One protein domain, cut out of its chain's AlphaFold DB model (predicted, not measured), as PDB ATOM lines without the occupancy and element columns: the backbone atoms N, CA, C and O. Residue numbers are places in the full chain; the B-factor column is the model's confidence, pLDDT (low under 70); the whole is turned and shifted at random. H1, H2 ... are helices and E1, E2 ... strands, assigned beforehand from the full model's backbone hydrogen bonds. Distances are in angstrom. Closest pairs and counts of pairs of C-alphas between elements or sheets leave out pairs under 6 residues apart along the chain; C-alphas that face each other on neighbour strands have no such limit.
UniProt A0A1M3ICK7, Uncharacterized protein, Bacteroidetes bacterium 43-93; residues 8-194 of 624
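This is residues 8 to 194 of the 624 residues of an uncharacterized protein of Bacteroidetes bacterium 43-93 (UniProt A0A1M3ICK7). Two lobes share one continuous, strongly twisted sheet: E1, E2, E3, E6 and E7 curl into a loose, nearly closed barrel that closes where E7 comes near E3, and from E6 the sheet passes through E8 into a second lobe, the strands E8 to E11 with H1 packed on E9 and E10. The hairpin E4 and E5 lies at the far end of the barrel lobe, the hairpin E12 and E13 lies beside the second lobe, and a long loop swings away from the second lobe, its residues 154 to 159 sticking out free. The printed part has 187 residues with thirteen named strands followed by one named helix; it is mostly strand, and the large sheet of nine strands is branched, its neighbour pairs antiparallel. The whole is compact, with a radius of gyration of the C-alphas of 17.9 A, and spans 48 by 41 by 34 A.

E1, residues 8 to 20, begins with C-alpha 8 at (195.022, 178.410, 114.792) and is 27.1 A long, bending by 92 degrees at residue 11. E2, residues 26 to 40, is 26.3 A long and bends by 127 degrees at residue 37. E3, residues 47 to 50, runs on into E4, residues 52 to 54, at 68 degrees, and E5 follows at residues 57 to 59. E6, residues 72 to 79, is 19.9 A long and bends by 58 degrees at residue 76. E7, residues 85 to 91, runs on at 76 degrees into E8, residues 94 to 99, which is 16.2 A long and begins with C-alpha 94 at (200.073, 169.914, 117.022). Then come E9, residues 106 to 110, E10, residues 113 to 119 and 16.3 A long, E11, residues 122 to 126, E12, residues 130 to 134, and E13, residues 137 to 140. H1, residues 176 to 187, is 15.5 A long and ends with C-alpha 187 at (182.524, 175.782, 114.342).

E1, E2 and E3 form a meander, each strand the antiparallel neighbour of the one before, with N 14 and O 31 at 2.8 A and N 30 and O 47 at 2.7 A. On the other side of E1 from E2 is E6, with N 9 and O 75 at 3.1 A. E6 has three neighbours: E1 on one side, and on the other side E7 beside residues 76 to 79 and E8 beside residues 72 to 75. N 78 and O 86 are 3.0 A apart, and N 74 and O 95 are 2.9 A apart. The closest C-alphas of edge strands E3 and E7, those of Leu 47 and Met 85, are 5.1 A apart. The hairpin E4 and E5 has N 54 and O 57 at 2.9 A; the closest C-alphas of E2 and E4, those of Pro 26 and Gly 52, are 5.2 A apart. E8, E9, E10 and E11 form a second meander, with N 96 and O 109 at 2.8 A, N 110 and O 113 at 2.9 A, and N 126 and O 114 at 2.8 A. H1 is on this branched sheet; the C-alphas of Tyr 107 in E9 and Leu 176, the closest of the two elements, are 5.1 A apart. In H1 every O i to N i+4 pair is within hydrogen-bond range. The hairpin E12 and E13 has N 131 and O 139 at 2.8 A, and the closest C-alphas of E10 and E12, those of His 113 and Val 130, are 5.7 A apart.

The C-alphas farthest apart, those of Asn 55 and Gly 158, are 53.6 A apart. The printed part has no cut. The long links are E5 to E6, with 12 residues, and E13 to H1, with 35 residues. Residues 167 to 168 of the latter pair in parallel with residues 125 to 126 of E11, and residues 192 to 193 pair antiparallel with residues 36 to 37 of E2. Mean pLDDT of the printed part is 78.2; it is under 70 at residues 22 to 23, 62 to 64, 79 to 92 and 143 to 171.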
ATOM      1  N   ILE A   8     195.352 179.659 115.480       91.06
ATOM      2  CA  ILE A   8     195.022 178.410 114.792       91.06
ATOM      3  C   ILE A   8     195.492 178.570 113.355       91.06
ATOM      4  O   ILE A   8     194.921 179.351 112.586       91.06
ATOM      5  N   PHE A   9     196.534 177.838 112.974       93.31
ATOM      6  CA  PHE A   9     197.098 177.944 111.634       93.31
ATOM      7  C   PHE A   9     197.673 176.623 111.134       93.31
ATOM      8  O   PHE A   9     197.994 175.712 111.896       93.31
ATOM      9  N   ILE A  10     197.799 176.530 109.815       95.50
ATOM     10  CA  ILE A  10     198.516 175.469 109.122       95.50
ATOM     11  C   ILE A  10     199.758 176.086 108.502       95.50
ATOM     12  O   ILE A  10     199.658 177.075 107.783       95.50
ATOM     13  N   GLY A  11     200.922 175.491 108.727       94.19
ATOM     14  CA  GLY A  11     202.177 175.989 108.174       94.19
ATOM     15  C   GLY A  11     203.157 174.868 107.870       94.19
ATOM     16  O   GLY A  11     203.151 173.815 108.504       94.19
ATOM     17  N   THR A  12     204.023 175.088 106.885       95.06
ATOM     18  CA  THR A  12     205.205 174.252 106.661       95.06
ATOM     19  C   THR A  12     206.383 174.880 107.380       95.06
ATOM     20  O   THR A  12     206.702 176.034 107.110       95.06
ATOM     21  N   VAL A  13     207.045 174.125 108.258       94.12
ATOM     22  CA  VAL A  13     208.245 174.602 108.954       94.12
ATOM     23  C   VAL A  13     209.296 174.973 107.913       94.12
ATOM     24  O   VAL A  13     209.750 174.121 107.141       94.12
ATOM     25  N   LYS A  14     209.656 176.254 107.868       91.94
ATOM     26  CA  LYS A  14     210.678 176.783 106.971       91.94
ATOM     27  C   LYS A  14     212.054 176.421 107.512       91.94
ATOM     28  O   LYS A  14     212.827 175.779 106.806       91.94
ATOM     29  N   GLU A  15     212.314 176.791 108.758       93.44
ATOM     30  CA  GLU A  15     213.557 176.517 109.471       93.44
ATOM     31  C   GLU A  15     213.298 176.400 110.975       93.44
ATOM     32  O   GLU A  15     212.291 176.892 111.486       93.44
ATOM     33  N   VAL A  16     214.216 175.721 111.658       92.31
ATOM     34  CA  VAL A  16     214.318 175.712 113.117       92.31
ATOM     35  C   VAL A  16     215.691 176.280 113.433       92.31
ATOM     36  O   VAL A  16     216.700 175.642 113.126       92.31
ATOM     37  N   THR A  17     215.736 177.489 113.973       92.69
ATOM     38  CA  THR A  17     216.971 178.096 114.465       92.69
ATOM     39  C   THR A  17     217.081 177.865 115.961       92.69
ATOM     40  O   THR A  17     216.084 177.668 116.659       92.69
ATOM     41  N   TYR A  18     218.315 177.842 116.453       91.06
ATOM     42  CA  TYR A  18     218.583 177.702 117.873       91.06
ATOM     43  C   TYR A  18     219.230 178.980 118.364       91.06
ATOM     44  O   TYR A  18     220.259 179.403 117.835       91.06
ATOM     45  N   SER A  19     218.630 179.586 119.374       87.06
ATOM     46  CA  SER A  19     219.229 180.685 120.112       87.06
ATOM     47  C   SER A  19     219.492 180.236 121.538       87.06
ATOM     48  O   SER A  19     218.839 179.339 122.067       87.06
ATOM     49  N   ALA A  20     220.494 180.831 122.166       82.94
ATOM     50  CA  ALA A  20     220.570 180.812 123.611       82.94
ATOM     51  C   ALA A  20     219.621 181.898 124.115       82.94
ATOM     52  O   ALA A  20     219.693 183.032 123.639       82.94
ATOM     53  N   ASN A  21     218.755 181.577 125.070       78.56
ATOM     54  CA  ASN A  21     218.179 182.643 125.875       78.56
ATOM     55  C   ASN A  21     219.248 183.227 126.806       78.56
ATOM     56  O   ASN A  21     220.372 182.727 126.901       78.56
ATOM     57  N   GLU A  22     218.889 184.268 127.540       66.50
ATOM     58  CA  GLU A  22     219.799 184.966 128.453       66.50
ATOM     59  C   GLU A  22     220.361 184.069 129.574       66.50
ATOM     60  O   GLU A  22     221.384 184.394 130.170       66.50
ATOM     61  N   LYS A  23     219.733 182.913 129.842       67.12
ATOM     62  CA  LYS A  23     220.198 181.883 130.790       67.12
ATOM     63  C   LYS A  23     221.041 180.787 130.115       67.12
ATOM     64  O   LYS A  23     221.280 179.736 130.706       67.12
ATOM     65  N   ASN A  24     221.474 181.001 128.873       77.00
ATOM     66  CA  ASN A  24     222.190 180.028 128.046       77.00
ATOM     67  C   ASN A  24     221.408 178.715 127.812       77.00
ATOM     68  O   ASN A  24     221.996 177.683 127.472       77.00
ATOM     69  N   MET A  25     220.082 178.734 128.000       78.69
ATOM     70  CA  MET A  25     219.206 177.617 127.660       78.69
ATOM     71  C   MET A  25     218.908 177.687 126.159       78.69
ATOM     72  O   MET A  25     218.528 178.754 125.669       78.69
ATOM     73  N   PRO A  26     219.063 176.584 125.410       83.69
ATOM     74  CA  PRO A  26     218.680 176.558 124.011       83.69
ATOM     75  C   PRO A  26     217.174 176.773 123.889       83.69
ATOM     76  O   PRO A  26     216.388 176.044 124.493       83.69
ATOM     77  N   LEU A  27     216.796 177.746 123.074       87.62
ATOM     78  CA  LEU A  27     215.456 177.931 122.551       87.62
ATOM     79  C   LEU A  27     215.457 177.525 121.083       87.62
ATOM     80  O   LEU A  27     216.343 177.911 120.320       87.62
ATOM     81  N   SER A  28     214.454 176.754 120.689       89.50
ATOM     82  CA  SER A  28     214.150 176.511 119.286       89.50
ATOM     83  C   SER A  28     213.174 177.581 118.821       89.50
ATOM     84  O   SER A  28     212.091 177.705 119.391       89.50
ATOM     85  N   VAL A  29     213.549 178.333 117.791       89.75
ATOM     86  CA  VAL A  29     212.677 179.286 117.099       89.75
ATOM     87  C   VAL A  29     212.306 178.681 115.753       89.75
ATOM     88  O   VAL A  29     213.169 178.259 114.982       89.75
ATOM     89  N   VAL A  30     211.011 178.592 115.477       90.94
ATOM     90  CA  VAL A  30     210.463 177.908 114.311       90.94
ATOM     91  C   VAL A  30     209.669 178.898 113.487       90.94
ATOM     92  O   VAL A  30     208.612 179.355 113.917       90.94
ATOM     93  N   SER A  31     210.155 179.176 112.281       91.12
ATOM     94  CA  SER A  31     209.424 179.993 111.318       91.12
ATOM     95  C   SER A  31     208.698 179.126 110.297       91.12
ATOM     96  O   SER A  31     209.096 177.992 109.991       91.12
ATOM     97  N   PHE A  32     207.609 179.659 109.751       92.12
ATOM     98  CA  PHE A  32     206.722 178.934 108.846       92.12
ATOM     99  C   PHE A  32     206.649 179.583 107.464       92.12
ATOM    100  O   PHE A  32     206.848 180.778 107.279       92.12
ATOM    101  N   ARG A  33     206.334 178.762 106.463       92.75
ATOM    102  CA  ARG A  33     205.956 179.183 105.109       92.75
ATOM    103  C   ARG A  33     204.695 178.452 104.660       92.75
ATOM    104  O   ARG A  33     204.313 177.447 105.262       92.75
ATOM    105  N   ASN A  34     204.082 178.915 103.570       91.50
ATOM    106  CA  ASN A  34     202.825 178.364 103.040       91.50
ATOM    107  C   ASN A  34     201.729 178.329 104.119       91.50
ATOM    108  O   ASN A  34     201.133 177.274 104.365       91.50
ATOM    109  N   ILE A  35     201.558 179.464 104.802       92.31
ATOM    110  CA  ILE A  35     200.708 179.598 105.982       92.31
ATOM    111  C   ILE A  35     199.247 179.784 105.562       92.31
ATOM    112  O   ILE A  35     198.924 180.622 104.719       92.31
ATOM    113  N   GLU A  36     198.364 179.019 106.194       94.00
ATOM    114  CA  GLU A  36     196.924 179.236 106.167       94.00
ATOM    115  C   GLU A  36     196.443 179.526 107.589       94.00
ATOM    116  O   GLU A  36     196.630 178.705 108.486       94.00
ATOM    117  N   VAL A  37     195.819 180.678 107.806       91.81
ATOM    118  CA  VAL A  37     195.382 181.126 109.132       91.81
ATOM    119  C   VAL A  37     193.879 180.960 109.261       91.81
ATOM    120  O   VAL A  37     193.122 181.447 108.422       91.81
ATOM    121  N   ALA A  38     193.455 180.286 110.323       90.00
ATOM    122  CA  ALA A  38     192.068 180.241 110.767       90.00
ATOM    123  C   ALA A  38     191.797 181.272 111.871       90.00
ATOM    124  O   ALA A  38     190.743 181.903 111.883       90.00
ATOM    125  N   GLN A  39     192.762 181.459 112.770       87.06
ATOM    126  CA  GLN A  39     192.701 182.413 113.870       87.06
ATOM    127  C   GLN A  39     194.109 182.940 114.146       87.06
ATOM    128  O   GLN A  39     195.056 182.157 114.174       87.06
ATOM    129  N   ASN A  40     194.251 184.253 114.299       85.69
ATOM    130  CA  ASN A  40     195.508 184.893 114.675       85.69
ATOM    131  C   ASN A  40     195.186 186.170 115.452       85.69
ATOM    132  O   ASN A  40     194.956 187.215 114.840       85.69
ATOM    133  N   LYS A  41     195.073 186.069 116.780       80.81
ATOM    134  CA  LYS A  41     194.679 187.215 117.615       80.81
ATOM    135  C   LYS A  41     195.777 188.286 117.701       80.81
ATOM    136  O   LYS A  41     195.447 189.460 117.825       80.81
ATOM    137  N   ASN A  42     197.049 187.899 117.564       73.31
ATOM    138  CA  ASN A  42     198.190 188.738 117.956       73.31
ATOM    139  C   ASN A  42     199.170 189.073 116.816       73.31
ATOM    140  O   ASN A  42     200.147 189.788 117.013       73.31
ATOM    141  N   GLY A  43     198.937 188.568 115.605       76.25
ATOM    142  CA  GLY A  43     199.724 188.883 114.411       76.25
ATOM    143  C   GLY A  43     201.027 188.091 114.244       76.25
ATOM    144  O   GLY A  43     201.576 188.107 113.145       76.25
ATOM    145  N   VAL A  44     201.492 187.352 115.257       74.88
ATOM    146  CA  VAL A  44     202.758 186.594 115.227       74.88
ATOM    147  C   VAL A  44     202.499 185.096 115.042       74.88
ATOM    148  O   VAL A  44     201.651 184.525 115.719       74.88
ATOM    149  N   LEU A  45     203.231 184.451 114.121       82.06
ATOM    150  CA  LEU A  45     203.089 183.017 113.792       82.06
ATOM    151  C   LEU A  45     204.394 182.205 113.902       82.06
ATOM    152  O   LEU A  45     204.390 181.007 113.617       82.06
ATOM    153  N   ASP A  46     205.486 182.820 114.358       82.19
ATOM    154  CA  ASP A  46     206.727 182.107 114.672       82.19
ATOM    155  C   ASP A  46     206.628 181.458 116.056       82.19
ATOM    156  O   ASP A  46     206.244 182.112 117.017       82.19
ATOM    157  N   LEU A  47     206.959 180.169 116.169       84.69
ATOM    158  CA  LEU A  47     206.905 179.457 117.449       84.69
ATOM    159  C   LEU A  47     208.259 179.496 118.143       84.69
ATOM    160  O   LEU A  47     209.284 179.243 117.515       84.69
ATOM    161  N   GLN A  48     208.251 179.666 119.459       85.19
ATOM    162  CA  GLN A  48     209.445 179.561 120.284       85.19
ATOM    163  C   GLN A  48     209.195 178.599 121.442       85.19
ATOM    164  O   GLN A  48     208.171 178.691 122.115       85.19
ATOM    165  N   TYR A  49     210.110 177.655 121.665       84.81
ATOM    166  CA  TYR A  49     209.998 176.695 122.765       84.81
ATOM    167  C   TYR A  49     211.357 176.252 123.317       84.81
ATOM    168  O   TYR A  49     212.382 176.317 122.637       84.81
ATOM    169  N   ALA A  50     211.359 175.783 124.567       81.75
ATOM    170  CA  ALA A  50     212.567 175.391 125.286       81.75
ATOM    171  C   ALA A  50     213.166 174.060 124.795       81.75
ATOM    172  O   ALA A  50     212.471 173.085 124.525       81.75
ATOM    173  N   GLY A  51     214.491 173.990 124.723       83.44
ATOM    174  CA  GLY A  51     215.213 172.858 124.151       83.44
ATOM    175  C   GLY A  51     215.666 173.128 122.718       83.44
ATOM    176  O   GLY A  51     215.217 174.056 122.049       83.44
ATOM    177  N   GLY A  52     216.612 172.323 122.245       87.94
ATOM    178  CA  GLY A  52     217.290 172.543 120.970       87.94
ATOM    179  C   GLY A  52     218.767 172.180 121.038       87.94
ATOM    180  O   GLY A  52     219.199 171.449 121.934       87.94
ATOM    181  N   VAL A  53     219.542 172.680 120.076       86.25
ATOM    182  CA  VAL A  53     220.985 172.433 119.984       86.25
ATOM    183  C   VAL A  53     221.746 173.734 120.212       86.25
ATOM    184  O   VAL A  53     221.605 174.673 119.440       86.25
ATOM    185  N   LEU A  54     222.594 173.776 121.238       87.19
ATOM    186  CA  LEU A  54     223.478 174.909 121.517       87.19
ATOM    187  C   LEU A  54     224.884 174.390 121.820       87.19
ATOM    188  O   LEU A  54     225.048 173.470 122.619       87.19
ATOM    189  N   ASN A  55     225.907 174.948 121.167       85.62
ATOM    190  CA  ASN A  55     227.309 174.530 121.326       85.62
ATOM    191  C   ASN A  55     227.521 173.007 121.158       85.62
ATOM    192  O   ASN A  55     228.189 172.372 121.974       85.62
ATOM    193  N   ASN A  56     226.908 172.404 120.129       86.88
ATOM    194  CA  ASN A  56     226.890 170.952 119.865       86.88
ATOM    195  C   ASN A  56     226.268 170.078 120.975       86.88
ATOM    196  O   ASN A  56     226.335 168.851 120.897       86.88
ATOM    197  N   LYS A  57     225.629 170.671 121.989       73.88
ATOM    198  CA  LYS A  57     224.873 169.949 123.017       73.88
ATOM    199  C   LYS A  57     223.386 170.022 122.705       73.88
ATOM    200  O   LYS A  57     222.852 171.091 122.431       73.88
ATOM    201  N   THR A  58     222.722 168.871 122.747       87.56
ATOM    202  CA  THR A  58     221.267 168.782 122.589       87.56
ATOM    203  C   THR A  58     220.620 168.775 123.963       87.56
ATOM    204  O   THR A  58     220.905 167.889 124.765       87.56
ATOM    205  N   ILE A  59     219.727 169.725 124.218       83.31
ATOM    206  CA  ILE A  59     218.879 169.733 125.409       83.31
ATOM    207  C   ILE A  59     217.462 169.406 124.963       83.31
ATOM    208  O   ILE A  59     216.921 170.029 124.048       83.31
ATOM    209  N   ARG A  60     216.873 168.401 125.605       78.00
ATOM    210  CA  ARG A  60     215.484 168.007 125.388       78.00
ATOM    211  C   ARG A  60     214.694 168.361 126.630       78.00
ATOM    212  O   ARG A  60     215.032 167.902 127.714       78.00
ATOM    213  N   VAL A  61     213.644 169.147 126.444       72.12
ATOM    214  CA  VAL A  61     212.668 169.431 127.489       72.12
ATOM    215  C   VAL A  61     211.468 168.524 127.245       72.12
ATOM    216  O   VAL A  61     210.922 168.481 126.136       72.12
ATOM    217  N   THR A  62     211.097 167.739 128.254       63.72
ATOM    218  CA  THR A  62     209.996 166.773 128.169       63.72
ATOM    219  C   THR A  62     208.699 167.484 127.772       63.72
ATOM    220  O   THR A  62     208.445 168.600 128.204       63.72
ATOM    221  N   HIS A  63     207.896 166.851 126.912       62.84
ATOM    222  CA  HIS A  63     206.632 167.379 126.366       62.84
ATOM    223  C   HIS A  63     206.734 168.586 125.424       62.84
ATOM    224  O   HIS A  63     205.707 169.027 124.903       62.84
ATOM    225  N   THR A  64     207.947 169.044 125.113       69.88
ATOM    226  CA  THR A  64     208.140 170.111 124.131       69.88
ATOM    227  C   THR A  64     208.020 169.567 122.709       69.88
ATOM    228  O   THR A  64     208.553 168.488 122.417       69.88
ATOM    229  N   PRO A  65     207.317 170.268 121.807       73.00
ATOM    230  CA  PRO A  65     207.178 169.835 120.427       73.00
ATOM    231  C   PRO A  65     208.522 169.642 119.709       73.00
ATOM    232  O   PRO A  65     209.461 170.411 119.872       73.00
ATOM    233  N   SER A  66     208.600 168.617 118.855       80.31
ATOM    234  CA  SER A  66     209.719 168.423 117.923       80.31
ATOM    235  C   SER A  66     209.249 168.722 116.504       80.31
ATOM    236  O   SER A  66     208.730 167.852 115.796       80.31
ATOM    237  N   LEU A  67     209.404 169.980 116.100       88.62
ATOM    238  CA  LEU A  67     209.095 170.425 114.748       88.62
ATOM    239  C   LEU A  67     210.292 170.181 113.832       88.62
ATOM    240  O   LEU A  67     211.437 170.456 114.185       88.62
ATOM    241  N   LYS A  68     210.031 169.611 112.655       90.00
ATOM    242  CA  LYS A  68     211.075 169.267 111.685       90.00
ATOM    243  C   LYS A  68     210.997 170.192 110.473       90.00
ATOM    244  O   LYS A  68     209.897 170.357 109.938       90.00
ATOM    245  N   PRO A  69     212.132 170.738 109.991       93.62
ATOM    246  CA  PRO A  69     212.170 171.485 108.740       93.62
ATOM    247  C   PRO A  69     211.487 170.731 107.597       93.62
ATOM    248  O   PRO A  69     211.632 169.514 107.468       93.62
ATOM    249  N   ASN A  70     210.750 171.464 106.763       91.81
ATOM    250  CA  ASN A  70     209.976 170.956 105.627       91.81
ATOM    251  C   ASN A  70     208.793 170.037 105.976       91.81
ATOM    252  O   ASN A  70     208.181 169.476 105.067       91.81
ATOM    253  N   VAL A  71     208.421 169.901 107.251       93.88
ATOM    254  CA  VAL A  71     207.192 169.201 107.648       93.88
ATOM    255  C   VAL A  71     206.062 170.214 107.840       93.88
ATOM    256  O   VAL A  71     206.273 171.319 108.341       93.88
ATOM    257  N   ARG A  72     204.862 169.860 107.372       95.19
ATOM    258  CA  ARG A  72     203.647 170.679 107.480       95.19
ATOM    259  C   ARG A  72     202.864 170.272 108.726       95.19
ATOM    260  O   ARG A  72     202.780 169.083 109.026       95.19
ATOM    261  N   TYR A  73     202.320 171.245 109.446       95.50
ATOM    262  CA  TYR A  73     201.592 171.035 110.695       95.50
ATOM    263  C   TYR A  73     200.335 171.901 110.743       95.50
ATOM    264  O   TYR A  73     200.337 173.008 110.210       95.50
ATOM    265  N   LEU A  74     199.296 171.394 111.402       94.00
ATOM    266  CA  LEU A  74     198.201 172.179 111.968       94.00
ATOM    267  C   LEU A  74     198.522 172.430 113.443       94.00
ATOM    268  O   LEU A  74     198.848 171.487 114.169       94.00
ATOM    269  N   ILE A  75     198.437 173.686 113.867       91.38
ATOM    270  CA  ILE A  75     198.899 174.136 115.178       91.38
ATOM    271  C   ILE A  75     197.793 174.935 115.856       91.38
ATOM    272  O   ILE A  75     197.220 175.846 115.256       91.38
ATOM    273  N   PHE A  76     197.530 174.574 117.109       87.75
ATOM    274  CA  PHE A  76     196.714 175.329 118.047       87.75
ATOM    275  C   PHE A  76     197.640 175.844 119.152       87.75
ATOM    276  O   PHE A  76     198.220 175.053 119.901       87.75
ATOM    277  N   SER A  77     197.807 177.156 119.254       85.25
ATOM    278  CA  SER A  77     198.693 177.766 120.247       85.25
ATOM    279  C   SER A  77     198.009 178.898 120.996       85.25
ATOM    280  O   SER A  77     197.151 179.598 120.456       85.25
ATOM    281  N   HIS A  78     198.404 179.068 122.256       77.69
ATOM    282  CA  HIS A  78     198.244 180.337 122.954       77.69
ATOM    283  C   HIS A  78     199.431 181.219 122.615       77.69
ATOM    284  O   HIS A  78     200.569 180.741 122.570       77.69
ATOM    285  N   ASP A  79     199.166 182.499 122.431       69.56
ATOM    286  CA  ASP A  79     200.191 183.511 122.296       69.56
ATOM    287  C   ASP A  79     200.059 184.472 123.465       69.56
ATOM    288  O   ASP A  79     199.104 185.238 123.587       69.56
ATOM    289  N   LYS A  80     201.063 184.411 124.337       62.94
ATOM    290  CA  LYS A  80     201.142 185.221 125.550       62.94
ATOM    291  C   LYS A  80     201.654 186.647 125.281       62.94
ATOM    292  O   LYS A  80     202.067 187.327 126.214       62.94
ATOM    293  N   GLY A  81     201.661 187.099 124.023       48.00
ATOM    294  CA  GLY A  81     201.985 188.475 123.635       48.00
ATOM    295  C   GLY A  81     203.479 188.765 123.465       48.00
ATOM    296  O   GLY A  81     203.866 189.929 123.440       48.00
ATOM    297  N   ARG A  82     204.334 187.736 123.354       52.69
ATOM    298  CA  ARG A  82     205.802 187.889 123.206       52.69
ATOM    299  C   ARG A  82     206.399 187.155 121.998       52.69
ATOM    300  O   ARG A  82     207.614 187.052 121.892       52.69
ATOM    301  N   GLY A  83     205.571 186.599 121.110       51.22
ATOM    302  CA  GLY A  83     206.035 185.673 120.062       51.22
ATOM    303  C   GLY A  83     206.412 184.283 120.596       51.22
ATOM    304  O   GLY A  83     206.777 183.391 119.835       51.22
ATOM    305  N   GLU A  84     206.266 184.065 121.904       55.25
ATOM    306  CA  GLU A  84     206.348 182.755 122.537       55.25
ATOM    307  C   GLU A  84     204.986 182.071 122.448       55.25
ATOM    308  O   GLU A  84     204.074 182.304 123.245       55.25
ATOM    309  N   MET A  85     204.834 181.222 121.440       53.69
ATOM    310  CA  MET A  85     203.642 180.399 121.308       53.69
ATOM    311  C   MET A  85     203.804 179.084 122.062       53.69
ATOM    312  O   MET A  85     204.611 178.228 121.691       53.69
ATOM    313  N   ASN A  86     202.971 178.897 123.084       60.44
ATOM    314  CA  ASN A  86     202.885 177.637 123.807       60.44
ATOM    315  C   ASN A  86     201.745 176.800 123.204       60.44
ATOM    316  O   ASN A  86     200.598 177.264 123.176       60.44
ATOM    317  N   PRO A  87     202.010 175.592 122.679       57.69
ATOM    318  CA  PRO A  87     200.933 174.710 122.262       57.69
ATOM    319  C   PRO A  87     200.041 174.395 123.468       57.69
ATOM    320  O   PRO A  87     200.509 173.874 124.478       57.69
ATOM    321  N   LEU A  88     198.748 174.683 123.321       48.41
ATOM    322  CA  LEU A  88     197.668 174.591 124.319       48.41
ATOM    323  C   LEU A  88     197.725 173.408 125.295       48.41
ATOM    324  O   LEU A  88     197.271 173.515 126.427       48.41
ATOM    325  N   LEU A  89     198.223 172.259 124.830       53.53
ATOM    326  CA  LEU A  89     198.209 170.976 125.536       53.53
ATOM    327  C   LEU A  89     199.511 170.179 125.290       53.53
ATOM    328  O   LEU A  89     199.497 168.944 125.238       53.53
ATOM    329  N   GLY A  90     200.635 170.862 125.043       55.50
ATOM    330  CA  GLY A  90     201.881 170.220 124.604       55.50
ATOM    331  C   GLY A  90     201.741 169.573 123.215       55.50
ATOM    332  O   GLY A  90     201.061 170.103 122.337       55.50
ATOM    333  N   HIS A  91     202.351 168.403 122.992       53.69
ATOM    334  CA  HIS A  91     202.302 167.679 121.704       53.69
ATOM    335  C   HIS A  91     200.880 167.433 121.153       53.69
ATOM    336  O   HIS A  91     200.722 167.303 119.943       53.69
ATOM    337  N   LYS A  92     199.842 167.433 122.003       65.81
ATOM    338  CA  LYS A  92     198.437 167.202 121.614       65.81
ATOM    339  C   LYS A  92     197.772 168.371 120.883       65.81
ATOM    340  O   LYS A  92     196.688 168.206 120.334       65.81
ATOM    341  N   ALA A  93     198.412 169.539 120.853       75.81
ATOM    342  CA  ALA A  93     197.927 170.709 120.122       75.81
ATOM    343  C   ALA A  93     198.603 170.884 118.747       75.81
ATOM    344  O   ALA A  93     198.395 171.892 118.069       75.81
ATOM    345  N   MET A  94     199.406 169.902 118.318       86.88
ATOM    346  CA  MET A  94     200.073 169.914 117.022       86.88
ATOM    347  C   MET A  94     199.816 168.632 116.243       86.88
ATOM    348  O   MET A  94     200.179 167.536 116.665       86.88
ATOM    349  N   TYR A  95     199.282 168.786 115.041       92.38
ATOM    350  CA  TYR A  95     198.967 167.674 114.162       92.38
ATOM    351  C   TYR A  95     199.899 167.734 112.964       92.38
ATOM    352  O   TYR A  95     199.898 168.703 112.202       92.38
ATOM    353  N   ARG A  96     200.718 166.698 112.786       93.88
ATOM    354  CA  ARG A  96     201.547 166.567 111.589       93.88
ATOM    355  C   ARG A  96     200.638 166.323 110.393       93.88
ATOM    356  O   ARG A  96     199.776 165.453 110.443       93.88
ATOM    357  N   ILE A  97     200.881 167.038 109.305       95.31
ATOM    358  CA  ILE A  97     200.208 166.808 108.032       95.31
ATOM    359  C   ILE A  97     201.060 165.856 107.192       95.31
ATOM    360  O   ILE A  97     202.251 166.095 106.960       95.31
ATOM    361  N   VAL A  98     200.455 164.749 106.775       93.38
ATOM    362  CA  VAL A  98     201.082 163.694 105.971       93.38
ATOM    363  C   VAL A  98     200.370 163.617 104.627       93.38
ATOM    364  O   VAL A  98     199.146 163.677 104.579       93.38
ATOM    365  N   LYS A  99     201.139 163.500 103.542       93.69
ATOM    366  CA  LYS A  99     200.598 163.285 102.198       93.69
ATOM    367  C   LYS A  99     200.359 161.807 101.947       93.69
ATOM    368  O   LYS A  99     201.161 160.978 102.383       93.69
ATOM    369  N   ASP A 100     199.298 161.513 101.214       93.50
ATOM    370  CA  ASP A 100     199.120 160.209 100.594       93.50
ATOM    371  C   ASP A 100     200.301 159.874  99.678       93.50
ATOM    372  O   ASP A 100     200.842 160.743  98.994       93.50
ATOM    373  N   ALA A 101     200.720 158.610  99.677       88.44
ATOM    374  CA  ALA A 101     201.800 158.148  98.814       88.44
ATOM    375  C   ALA A 101     201.426 158.189  97.321       88.44
ATOM    376  O   ALA A 101     202.310 158.333  96.477       88.44
ATOM    377  N   ASN A 102     200.134 158.066  97.004       91.12
ATOM    378  CA  ASN A 102     199.620 157.891  95.648       91.12
ATOM    379  C   ASN A 102     198.651 158.999  95.205       91.12
ATOM    380  O   ASN A 102     198.374 159.115  94.012       91.12
ATOM    381  N   THR A 103     198.135 159.813  96.130       92.94
ATOM    382  CA  THR A 103     197.245 160.946  95.822       92.94
ATOM    383  C   THR A 103     197.838 162.278  96.289       92.94
ATOM    384  O   THR A 103     198.884 162.337  96.934       92.94
ATOM    385  N   THR A 104     197.190 163.392  95.942       90.88
ATOM    386  CA  THR A 104     197.558 164.723  96.457       90.88
ATOM    387  C   THR A 104     196.921 165.037  97.809       90.88
ATOM    388  O   THR A 104     197.069 166.158  98.298       90.88
ATOM    389  N   ASP A 105     196.186 164.089  98.392       95.06
ATOM    390  CA  ASP A 105     195.464 164.311  99.635       95.06
ATOM    391  C   ASP A 105     196.421 164.405 100.822       95.06
ATOM    392  O   ASP A 105     197.471 163.763 100.891       95.06
ATOM    393  N   GLU A 106     196.029 165.238 101.776       96.38
ATOM    394  CA  GLU A 106     196.745 165.480 103.019       96.38
ATOM    395  C   GLU A 106     195.893 165.007 104.197       96.38
ATOM    396  O   GLU A 106     194.671 165.135 104.161       96.38
ATOM    397  N   TYR A 107     196.527 164.497 105.249       95.75
ATOM    398  CA  TYR A 107     195.871 163.921 106.425       95.75
ATOM    399  C   TYR A 107     196.528 164.415 107.710       95.75
ATOM    400  O   TYR A 107     197.741 164.632 107.747       95.75
ATOM    401  N   LEU A 108     195.733 164.583 108.766       94.38
ATOM    402  CA  LEU A 108     196.194 165.046 110.077       94.38
ATOM    403  C   LEU A 108     196.563 163.865 110.969       94.38
ATOM    404  O   LEU A 108     195.767 162.943 111.127       94.38
ATOM    405  N   MET A 109     197.741 163.916 111.586       91.06
ATOM    406  CA  MET A 109     198.267 162.841 112.420       91.06
ATOM    407  C   MET A 109     198.790 163.361 113.762       91.06
ATOM    408  O   MET A 109     199.567 164.318 113.800       91.06
ATOM    409  N   LEU A 110     198.429 162.679 114.849       88.69
ATOM    410  CA  LEU A 110     198.912 162.927 116.209       88.69
ATOM    411  C   LEU A 110     199.476 161.628 116.804       88.69
ATOM    412  O   LEU A 110     198.790 160.612 116.864       88.69
ATOM    413  N   ASP A 111     200.754 161.633 117.193       84.38
ATOM    414  CA  ASP A 111     201.467 160.484 117.790       84.38
ATOM    415  C   ASP A 111     201.358 159.148 117.033       84.38
ATOM    416  O   ASP A 111     201.437 158.054 117.608       84.38
ATOM    417  N   GLY A 112     201.233 159.244 115.709       87.06
ATOM    418  CA  GLY A 112     201.089 158.099 114.816       87.06
ATOM    419  C   GLY A 112     199.646 157.648 114.602       87.06
ATOM    420  O   GLY A 112     199.458 156.625 113.972       87.06
ATOM    421  N   HIS A 113     198.638 158.370 115.088       89.81
ATOM    422  CA  HIS A 113     197.225 158.090 114.817       89.81
ATOM    423  C   HIS A 113     196.659 159.158 113.887       89.81
ATOM    424  O   HIS A 113     196.996 160.337 114.028       89.81
ATOM    425  N   PHE A 114     195.812 158.767 112.936       90.94
ATOM    426  CA  PHE A 114     195.132 159.723 112.065       90.94
ATOM    427  C   PHE A 114     193.919 160.321 112.759       90.94
ATOM    428  O   PHE A 114     193.268 159.649 113.550       90.94
ATOM    429  N   VAL A 115     193.593 161.564 112.419       91.69
ATOM    430  CA  VAL A 115     192.286 162.139 112.735       91.69
ATOM    431  C   VAL A 115     191.233 161.457 111.863       91.69
ATOM    432  O   VAL A 115     191.377 161.434 110.641       91.69
ATOM    433  N   THR A 116     190.188 160.907 112.476       91.50
ATOM    434  CA  THR A 116     189.068 160.239 111.782       91.50
ATOM    435  C   THR A 116     187.802 161.094 111.774       91.50
ATOM    436  O   THR A 116     186.977 160.975 110.872       91.50
ATOM    437  N   GLY A 117     187.680 162.034 112.712       89.75
ATOM    438  CA  GLY A 117     186.472 162.834 112.866       89.75
ATOM    439  C   GLY A 117     186.598 163.950 113.895       89.75
ATOM    440  O   GLY A 117     187.639 164.142 114.530       89.75
ATOM    441  N   ILE A 118     185.503 164.693 114.044       86.00
ATOM    442  CA  ILE A 118     185.278 165.651 115.126       86.00
ATOM    443  C   ILE A 118     183.921 165.302 115.743       86.00
ATOM    444  O   ILE A 118     182.927 165.234 115.020       86.00
ATOM    445  N   ASP A 119     183.886 165.069 117.053       82.56
ATOM    446  CA  ASP A 119     182.677 164.729 117.809       82.56
ATOM    447  C   ASP A 119     182.503 165.720 118.959       82.56
ATOM    448  O   ASP A 119     183.237 165.686 119.950       82.56
ATOM    449  N   GLY A 120     181.580 166.667 118.781       81.69
ATOM    450  CA  GLY A 120     181.477 167.834 119.651       81.69
ATOM    451  C   GLY A 120     182.815 168.570 119.745       81.69
ATOM    452  O   GLY A 120     183.490 168.823 118.754       81.69
ATOM    453  N   ASP A 121     183.264 168.872 120.952       71.31
ATOM    454  CA  ASP A 121     184.516 169.590 121.194       71.31
ATOM    455  C   ASP A 121     185.794 168.736 121.038       71.31
ATOM    456  O   ASP A 121     186.873 169.166 121.454       71.31
ATOM    457  N   ARG A 122     185.705 167.537 120.440       77.06
ATOM    458  CA  ARG A 122     186.768 166.517 120.459       77.06
ATOM    459  C   ARG A 122     187.242 166.135 119.074       77.06
ATOM    460  O   ARG A 122     186.445 165.914 118.168       77.06
ATOM    461  N   ILE A 123     188.553 165.960 118.943       84.38
ATOM    462  CA  ILE A 123     189.165 165.360 117.755       84.38
ATOM    463  C   ILE A 123     189.240 163.849 117.976       84.38
ATOM    464  O   ILE A 123     189.815 163.388 118.963       84.38
ATOM    465  N   GLN A 124     188.653 163.085 117.060       87.62
ATOM    466  CA  GLN A 124     188.680 161.624 117.092       87.62
ATOM    467  C   GLN A 124     189.941 161.116 116.395       87.62
ATOM    468  O   GLN A 124     190.310 161.632 115.336       87.62
ATOM    469  N   LEU A 125     190.600 160.117 116.985       87.94
ATOM    470  CA  LEU A 125     191.796 159.494 116.421       87.94
ATOM    471  C   LEU A 125     191.548 158.021 116.083       87.94
ATOM    472  O   LEU A 125     190.772 157.335 116.747       87.94
ATOM    473  N   SER A 126     192.282 157.504 115.098       86.56
ATOM    474  CA  SER A 126     192.302 156.075 114.788       86.56
ATOM    475  C   SER A 126     192.733 155.261 116.012       86.56
ATOM    476  O   SER A 126     193.677 155.634 116.704       86.56
ATOM    477  N   ALA A 127     192.095 154.115 116.270       81.44
ATOM    478  CA  ALA A 127     192.454 153.261 117.410       81.44
ATOM    479  C   ALA A 127     193.842 152.604 117.303       81.44
ATOM    480  O   ALA A 127     194.413 152.186 118.307       81.44
ATOM    481  N   LYS A 128     194.385 152.481 116.086       82.62
ATOM    482  CA  LYS A 128     195.702 151.884 115.837       82.62
ATOM    483  C   LYS A 128     196.664 152.913 115.261       82.62
ATOM    484  O   LYS A 128     196.246 153.847 114.567       82.62
ATOM    485  N   LYS A 129     197.958 152.709 115.524       83.94
ATOM    486  CA  LYS A 129     199.027 153.501 114.915       83.94
ATOM    487  C   LYS A 129     199.148 153.192 113.435       83.94
ATOM    488  O   LYS A 129     199.084 152.041 113.015       83.94
ATOM    489  N   VAL A 130     199.384 154.233 112.665       84.00
ATOM    490  CA  VAL A 130     199.464 154.206 111.220       84.00
ATOM    491  C   VAL A 130     200.882 154.558 110.795       84.00
ATOM    492  O   VAL A 130     201.465 155.545 111.246       84.00
ATOM    493  N   LEU A 131     201.457 153.711 109.948       80.56
ATOM    494  CA  LEU A 131     202.811 153.845 109.419       80.56
ATOM    495  C   LEU A 131     202.841 154.797 108.221       80.56
ATOM    496  O   LEU A 131     203.746 155.626 108.100       80.56
ATOM    497  N   SER A 132     201.852 154.679 107.339       84.56
ATOM    498  CA  SER A 132     201.727 155.465 106.109       84.56
ATOM    499  C   SER A 132     200.290 155.438 105.579       84.56
ATOM    500  O   SER A 132     199.432 154.742 106.118       84.56
ATOM    501  N   ILE A 133     200.011 156.216 104.533       86.25
ATOM    502  CA  ILE A 133     198.718 156.221 103.842       86.25
ATOM    503  C   ILE A 133     198.932 156.175 102.334       86.25
ATOM    504  O   ILE A 133     199.836 156.833 101.813       86.25
ATOM    505  N   ALA A 134     198.147 155.344 101.657       86.94
ATOM    506  CA  ALA A 134     198.222 155.148 100.217       86.94
ATOM    507  C   ALA A 134     196.817 154.915  99.651       86.94
ATOM    508  O   ALA A 134     196.119 154.003 100.091       86.94
ATOM    509  N   ASN A 135     196.413 155.708  98.658       85.69
ATOM    510  CA  ASN A 135     195.065 155.694  98.076       85.69
ATOM    511  C   ASN A 135     193.946 155.906  99.116       85.69
ATOM    512  O   ASN A 135     192.897 155.273  99.035       85.69
ATOM    513  N   GLY A 136     194.185 156.748 100.124       84.19
ATOM    514  CA  GLY A 136     193.266 156.988 101.238       84.19
ATOM    515  C   GLY A 136     193.194 155.855 102.264       84.19
ATOM    516  O   GLY A 136     192.426 155.946 103.218       84.19
ATOM    517  N   ILE A 137     194.004 154.803 102.108       83.81
ATOM    518  CA  ILE A 137     194.018 153.642 102.998       83.81
ATOM    519  C   ILE A 137     195.202 153.747 103.959       83.81
ATOM    520  O   ILE A 137     196.364 153.779 103.546       83.81
ATOM    521  N   ALA A 138     194.898 153.794 105.256       84.69
ATOM    522  CA  ALA A 138     195.881 153.749 106.331       84.69
ATOM    523  C   ALA A 138     196.589 152.385 106.372       84.69
ATOM    524  O   ALA A 138     195.950 151.347 106.527       84.69
ATOM    525  N   ILE A 139     197.918 152.387 106.290       84.62
ATOM    526  CA  ILE A 139     198.758 151.202 106.490       84.62
ATOM    527  C   ILE A 139     199.125 151.141 107.972       84.62
ATOM    528  O   ILE A 139     199.912 151.947 108.466       84.62
ATOM    529  N   ILE A 140     198.514 150.207 108.690       82.94
ATOM    530  CA  ILE A 140     198.552 150.128 110.151       82.94
ATOM    531  C   ILE A 140     199.774 149.332 110.630       82.94
ATOM    532  O   ILE A 140     200.190 148.367 109.994       82.94
ATOM    533  N   ASP A 141     200.336 149.718 111.775       77.56
ATOM    534  CA  ASP A 141     201.317 148.903 112.495       77.56
ATOM    535  C   ASP A 141     200.605 147.773 113.257       77.56
ATOM    536  O   ASP A 141     200.082 147.980 114.355       77.56
ATOM    537  N   GLU A 142     200.560 146.572 112.677       75.75
ATOM    538  CA  GLU A 142     199.931 145.402 113.310       75.75
ATOM    539  C   GLU A 142     200.748 144.812 114.471       75.75
ATOM    540  O   GLU A 142     200.237 143.982 115.220       75.75
ATOM    541  N   SER A 143     201.998 145.248 114.668       69.56
ATOM    542  CA  SER A 143     202.883 144.686 115.696       69.56
ATOM    543  C   SER A 143     202.539 145.116 117.129       69.56
ATOM    544  O   SER A 143     203.148 144.630 118.083       69.56
ATOM    545  N   ARG A 144     201.565 146.019 117.309       57.28
ATOM    546  CA  ARG A 144     201.165 146.556 118.617       57.28
ATOM    547  C   ARG A 144     199.695 146.272 118.899       57.28
ATOM    548  O   ARG A 144     198.809 146.735 118.184       57.28
ATOM    549  N   ASN A 145     199.439 145.539 119.981       53.78
ATOM    550  CA  ASN A 145     198.088 145.219 120.430       53.78
ATOM    551  C   ASN A 145     197.402 146.498 120.968       53.78
ATOM    552  O   ASN A 145     197.974 147.159 121.837       53.78
ATOM    553  N   PRO A 146     196.190 146.864 120.509       51.16
ATOM    554  CA  PRO A 146     195.547 148.138 120.862       51.16
ATOM    555  C   PRO A 146     195.040 148.236 122.317       51.16
ATOM    556  O   PRO A 146     194.458 149.251 122.680       51.16
ATOM    557  N   HIS A 147     195.250 147.214 123.159       42.41
ATOM    558  CA  HIS A 147     194.583 147.081 124.464       42.41
ATOM    559  C   HIS A 147     195.474 147.148 125.719       42.41
ATOM    560  O   HIS A 147     194.932 147.095 126.818       42.41
ATOM    561  N   GLU A 148     196.799 147.291 125.622       41.28
ATOM    562  CA  GLU A 148     197.655 147.228 126.830       41.28
ATOM    563  C   GLU A 148     197.894 148.562 127.553       41.28
ATOM    564  O   GLU A 148     198.466 148.575 128.639       41.28
ATOM    565  N   PHE A 149     197.395 149.684 127.037       40.72
ATOM    566  CA  PHE A 149     197.502 150.971 127.724       40.72
ATOM    567  C   PHE A 149     196.132 151.638 127.792       40.72
ATOM    568  O   PHE A 149     195.728 152.265 126.823       40.72
ATOM    569  N   MET A 150     195.443 151.460 128.927       37.97
ATOM    570  CA  MET A 150     194.393 152.305 129.537       37.97
ATOM    571  C   MET A 150     193.283 151.441 130.157       37.97
ATOM    572  O   MET A 150     192.237 151.210 129.556       37.97
ATOM    573  N   GLN A 151     193.484 150.992 131.401       36.50
ATOM    574  CA  GLN A 151     192.340 150.792 132.293       36.50
ATOM    575  C   GLN A 151     191.895 152.175 132.776       36.50
ATOM    576  O   GLN A 151     192.683 152.925 133.348       36.50
ATOM    577  N   TYR A 152     190.651 152.529 132.472       37.78
ATOM    578  CA  TYR A 152     190.040 153.805 132.825       37.78
ATOM    579  C   TYR A 152     189.913 153.956 134.348       37.78
ATOM    580  O   TYR A 152     189.438 153.044 135.025       37.78
ATOM    581  N   ALA A 153     190.269 155.125 134.882       38.53
ATOM    582  CA  ALA A 153     189.871 155.500 136.234       38.53
ATOM    583  C   ALA A 153     188.364 155.814 136.243       38.53
ATOM    584  O   ALA A 153     187.885 156.645 135.466       38.53
ATOM    585  N   ARG A 154     187.607 155.132 137.108       33.88
ATOM    586  CA  ARG A 154     186.200 155.451 137.392       33.88
ATOM    587  C   ARG A 154     186.148 156.627 138.365       33.88
ATOM    588  O   ARG A 154     186.832 156.578 139.384       33.88
ATOM    589  N   ALA A 155     185.329 157.643 138.090       39.31
ATOM    590  CA  ALA A 155     185.037 158.662 139.093       39.31
ATOM    591  C   ALA A 155     184.222 158.052 140.249       39.31
ATOM    592  O   ALA A 155     183.482 157.079 140.071       39.31
ATOM    593  N   THR A 156     184.354 158.628 141.441       45.25
ATOM    594  CA  THR A 156     183.678 158.207 142.681       45.25
ATOM    595  C   THR A 156     182.152 158.342 142.638       45.25
ATOM    596  O   THR A 156     181.467 157.698 143.427       45.25
ATOM    597  N   ASP A 157     181.599 159.106 141.692       44.22
ATOM    598  CA  ASP A 157     180.155 159.215 141.440       44.22
ATOM    599  C   ASP A 157     179.628 158.178 140.422       44.22
ATOM    600  O   ASP A 157     178.452 158.198 140.047       44.22
ATOM    601  N   GLY A 158     180.494 157.271 139.959       36.19
ATOM    602  CA  GLY A 158     180.172 156.244 138.972       36.19
ATOM    603  C   GLY A 158     180.150 156.732 137.521       36.19
ATOM    604  O   GLY A 158     179.826 155.935 136.638       36.19
ATOM    605  N   ARG A 159     180.497 157.995 137.234       42.50
ATOM    606  CA  ARG A 159     180.588 158.508 135.859       42.50
ATOM    607  C   ARG A 159     182.010 158.342 135.323       42.50
ATOM    608  O   ARG A 159     182.996 158.619 135.994       42.50
ATOM    609  N   GLU A 160     182.143 157.859 134.096       39.78
ATOM    610  CA  GLU A 160     183.456 157.719 133.458       39.78
ATOM    611  C   GLU A 160     184.015 159.098 133.069       39.78
ATOM    612  O   GLU A 160     183.321 159.896 132.430       39.78
ATOM    613  N   ALA A 161     185.275 159.380 133.427       44.38
ATOM    614  CA  ALA A 161     185.985 160.556 132.931       44.38
ATOM    615  C   ALA A 161     186.132 160.434 131.409       44.38
ATOM    616  O   ALA A 161     186.797 159.530 130.898       44.38
ATOM    617  N   LYS A 162     185.475 161.329 130.667       41.81
ATOM    618  CA  LYS A 162     185.410 161.236 129.208       41.81
ATOM    619  C   LYS A 162     186.649 161.896 128.578       41.81
ATOM    620  O   LYS A 162     186.744 163.121 128.649       41.81
ATOM    621  N   PRO A 163     187.553 161.161 127.903       46.62
ATOM    622  CA  PRO A 163     188.792 161.714 127.340       46.62
ATOM    623  C   PRO A 163     188.523 162.757 126.245       46.62
ATOM    624  O   PRO A 163     187.543 162.633 125.517       46.62
ATOM    625  N   LEU A 164     189.408 163.755 126.093       45.56
ATOM    626  CA  LEU A 164     189.326 164.790 125.038       45.56
ATOM    627  C   LEU A 164     189.497 164.227 123.612       45.56
ATOM    628  O   LEU A 164     189.210 164.903 122.631       45.56
ATOM    629  N   VAL A 165     189.988 162.991 123.519       51.25
ATOM    630  CA  VAL A 165     190.174 162.224 122.291       51.25
ATOM    631  C   VAL A 165     189.458 160.895 122.471       51.25
ATOM    632  O   VAL A 165     189.710 160.179 123.443       51.25
ATOM    633  N   THR A 166     188.572 160.561 121.545       55.22
ATOM    634  CA  THR A 166     187.929 159.248 121.469       55.22
ATOM    635  C   THR A 166     188.575 158.432 120.352       55.22
ATOM    636  O   THR A 166     188.934 158.968 119.304       55.22
ATOM    637  N   TYR A 167     188.770 157.137 120.611       56.06
ATOM    638  CA  TYR A 167     189.337 156.194 119.649       56.06
ATOM    639  C   TYR A 167     188.212 155.342 119.073       56.06
ATOM    640  O   TYR A 167     187.508 154.665 119.823       56.06
ATOM    641  N   THR A 168     188.041 155.368 117.757       53.03
ATOM    642  CA  THR A 168     187.033 154.567 117.055       53.03
ATOM    643  C   THR A 168     187.683 153.380 116.348       53.03
ATOM    644  O   THR A 168     188.848 153.413 115.934       53.03
ATOM    645  N   LYS A 169     186.941 152.272 116.276       45.97
ATOM    646  CA  LYS A 169     187.389 151.020 115.668       45.97
ATOM    647  C   LYS A 169     187.102 151.078 114.163       45.97
ATOM    648  O   LYS A 169     185.943 151.104 113.777       45.97
ATOM    649  N   ASP A 170     188.166 151.067 113.359       56.81
ATOM    650  CA  ASP A 170     188.155 150.874 111.898       56.81
ATOM    651  C   ASP A 170     187.463 151.978 111.061       56.81
ATOM    652  O   ASP A 170     186.578 151.695 110.257       56.81
ATOM    653  N   GLU A 171     187.899 153.237 111.196       65.00
ATOM    654  CA  GLU A 171     187.371 154.365 110.403       65.00
ATOM    655  C   GLU A 171     188.383 154.952 109.403       65.00
ATOM    656  O   GLU A 171     189.599 154.937 109.622       65.00
ATOM    657  N   GLU A 172     187.858 155.475 108.287       82.88
ATOM    658  CA  GLU A 172     188.633 156.109 107.217       82.88
ATOM    659  C   GLU A 172     189.341 157.386 107.711       82.88
ATOM    660  O   GLU A 172     188.717 158.230 108.362       82.88
ATOM    661  N   PRO A 173     190.629 157.591 107.376       90.31
ATOM    662  CA  PRO A 173     191.337 158.824 107.697       90.31
ATOM    663  C   PRO A 173     190.635 160.056 107.118       90.31
ATOM    664  O   PRO A 173     190.304 160.132 105.931       90.31
ATOM    665  N   LEU A 174     190.457 161.078 107.948       92.81
ATOM    666  CA  LEU A 174     189.843 162.325 107.530       92.81
ATOM    667  C   LEU A 174     190.870 163.181 106.780       92.81
ATOM    668  O   LEU A 174     191.850 163.662 107.355       92.81
ATOM    669  N   THR A 175     190.636 163.405 105.484       95.81
ATOM    670  CA  THR A 175     191.469 164.334 104.695       95.81
ATOM    671  C   THR A 175     191.452 165.738 105.316       95.81
ATOM    672  O   THR A 175     190.428 166.179 105.847       95.81
ATOM    673  N   LEU A 176     192.537 166.494 105.163       95.31
ATOM    674  CA  LEU A 176     192.679 167.870 105.638       95.31
ATOM    675  C   LEU A 176     191.567 168.780 105.095       95.31
ATOM    676  O   LEU A 176     191.052 169.619 105.829       95.31
ATOM    677  N   ASN A 177     191.152 168.599 103.839       95.19
ATOM    678  CA  ASN A 177     190.061 169.377 103.244       95.19
ATOM    679  C   ASN A 177     188.701 169.051 103.875       95.19
ATOM    680  O   ASN A 177     187.939 169.968 104.192       95.19
ATOM    681  N   LYS A 178     188.405 167.766 104.119       94.75
ATOM    682  CA  LYS A 178     187.197 167.367 104.860       94.75
ATOM    683  C   LYS A 178     187.233 167.910 106.293       94.75
ATOM    684  O   LYS A 178     186.239 168.463 106.744       94.75
ATOM    685  N   PHE A 179     188.382 167.858 106.970       94.31
ATOM    686  CA  PHE A 179     188.555 168.437 108.305       94.31
ATOM    687  C   PHE A 179     188.321 169.954 108.324       94.31
ATOM    688  O   PHE A 179     187.537 170.438 109.136       94.31
ATOM    689  N   LYS A 180     188.912 170.711 107.387       94.06
ATOM    690  CA  LYS A 180     188.646 172.153 107.222       94.06
ATOM    691  C   LYS A 180     187.161 172.434 106.977       94.06
ATOM    692  O   LYS A 180     186.623 173.388 107.526       94.06
ATOM    693  N   THR A 181     186.492 171.591 106.187       93.81
ATOM    694  CA  THR A 181     185.051 171.712 105.903       93.81
ATOM    695  C   THR A 181     184.204 171.459 107.152       93.81
ATOM    696  O   THR A 181     183.249 172.194 107.405       93.81
ATOM    697  N   LEU A 182     184.561 170.464 107.972       91.06
ATOM    698  CA  LEU A 182     183.910 170.213 109.261       91.06
ATOM    699  C   LEU A 182     184.126 171.382 110.225       91.06
ATOM    700  O   LEU A 182     183.166 171.864 110.814       91.06
ATOM    701  N   LEU A 183     185.348 171.912 110.311       88.75
ATOM    702  CA  LEU A 183     185.639 173.094 111.122       88.75
ATOM    703  C   LEU A 183     184.845 174.333 110.687       88.75
ATOM    704  O   LEU A 183     184.303 175.050 111.532       88.75
ATOM    705  N   ALA A 184     184.724 174.561 109.381       89.31
ATOM    706  CA  ALA A 184     183.953 175.674 108.840       89.31
ATOM    707  C   ALA A 184     182.451 175.513 109.105       89.31
ATOM    708  O   ALA A 184     181.809 176.455 109.561       89.31
ATOM    709  N   SER A 185     181.897 174.324 108.858       88.44
ATOM    710  CA  SER A 185     180.456 174.067 108.983       88.44
ATOM    711  C   SER A 185     179.971 173.943 110.429       88.44
ATOM    712  O   SER A 185     178.901 174.453 110.744       88.44
ATOM    713  N   GLN A 186     180.744 173.303 111.309       86.88
ATOM    714  CA  GLN A 186     180.342 173.059 112.698       86.88
ATOM    715  C   GLN A 186     180.776 174.179 113.651       86.88
ATOM    716  O   GLN A 186     180.056 174.482 114.596       86.88
ATOM    717  N   TYR A 187     181.925 174.821 113.402       83.00
ATOM    718  CA  TYR A 187     182.524 175.782 114.342       83.00
ATOM    719  C   TYR A 187     182.764 177.168 113.750       83.00
ATOM    720  O   TYR A 187     183.313 178.021 114.443       83.00
ATOM    721  N   SER A 188     182.362 177.428 112.500       86.50
ATOM    722  CA  SER A 188     182.621 178.701 111.805       86.50
ATOM    723  C   SER A 188     184.112 179.065 111.708       86.50
ATOM    724  O   SER A 188     184.467 180.243 111.660       86.50
ATOM    725  N   ILE A 189     185.000 178.068 111.673       84.88
ATOM    726  CA  ILE A 189     186.450 178.265 111.550       84.88
ATOM    727  C   ILE A 189     186.862 178.056 110.090       84.88
ATOM    728  O   ILE A 189     186.772 176.947 109.568       84.88
ATOM    729  N   THR A 190     187.340 179.108 109.423       90.94
ATOM    730  CA  THR A 190     187.760 179.048 108.011       90.94
ATOM    731  C   THR A 190     189.227 179.422 107.868       90.94
ATOM    732  O   THR A 190     189.632 180.490 108.315       90.94
ATOM    733  N   PHE A 191     190.010 178.580 107.192       91.00
ATOM    734  CA  PHE A 191     191.415 178.854 106.897       91.00
ATOM    735  C   PHE A 191     191.547 179.726 105.648       91.00
ATOM    736  O   PHE A 191     190.957 179.429 104.608       91.00
ATOM    737  N   LYS A 192     192.344 180.791 105.738       90.31
ATOM    738  CA  LYS A 192     192.668 181.680 104.618       90.31
ATOM    739  C   LYS A 192     194.168 181.662 104.367       90.31
ATOM    740  O   LYS A 192     194.952 181.740 105.310       90.31
ATOM    741  N   ALA A 193     194.569 181.578 103.100       86.50
ATOM    742  CA  ALA A 193     195.970 181.738 102.728       86.50
ATOM    743  C   ALA A 193     196.444 183.149 103.111       86.50
ATOM    744  O   ALA A 193     195.782 184.135 102.784       86.50
ATOM    745  N   GLN A 194     197.576 183.242 103.803       77.81
ATOM    746  CA  GLN A 194     198.159 184.521 104.196       77.81
ATOM    747  C   GLN A 194     199.237 184.927 103.178       77.81
ATOM    748  O   GLN A 194     200.141 184.141 102.890       77.81
TER     749      GLN A 194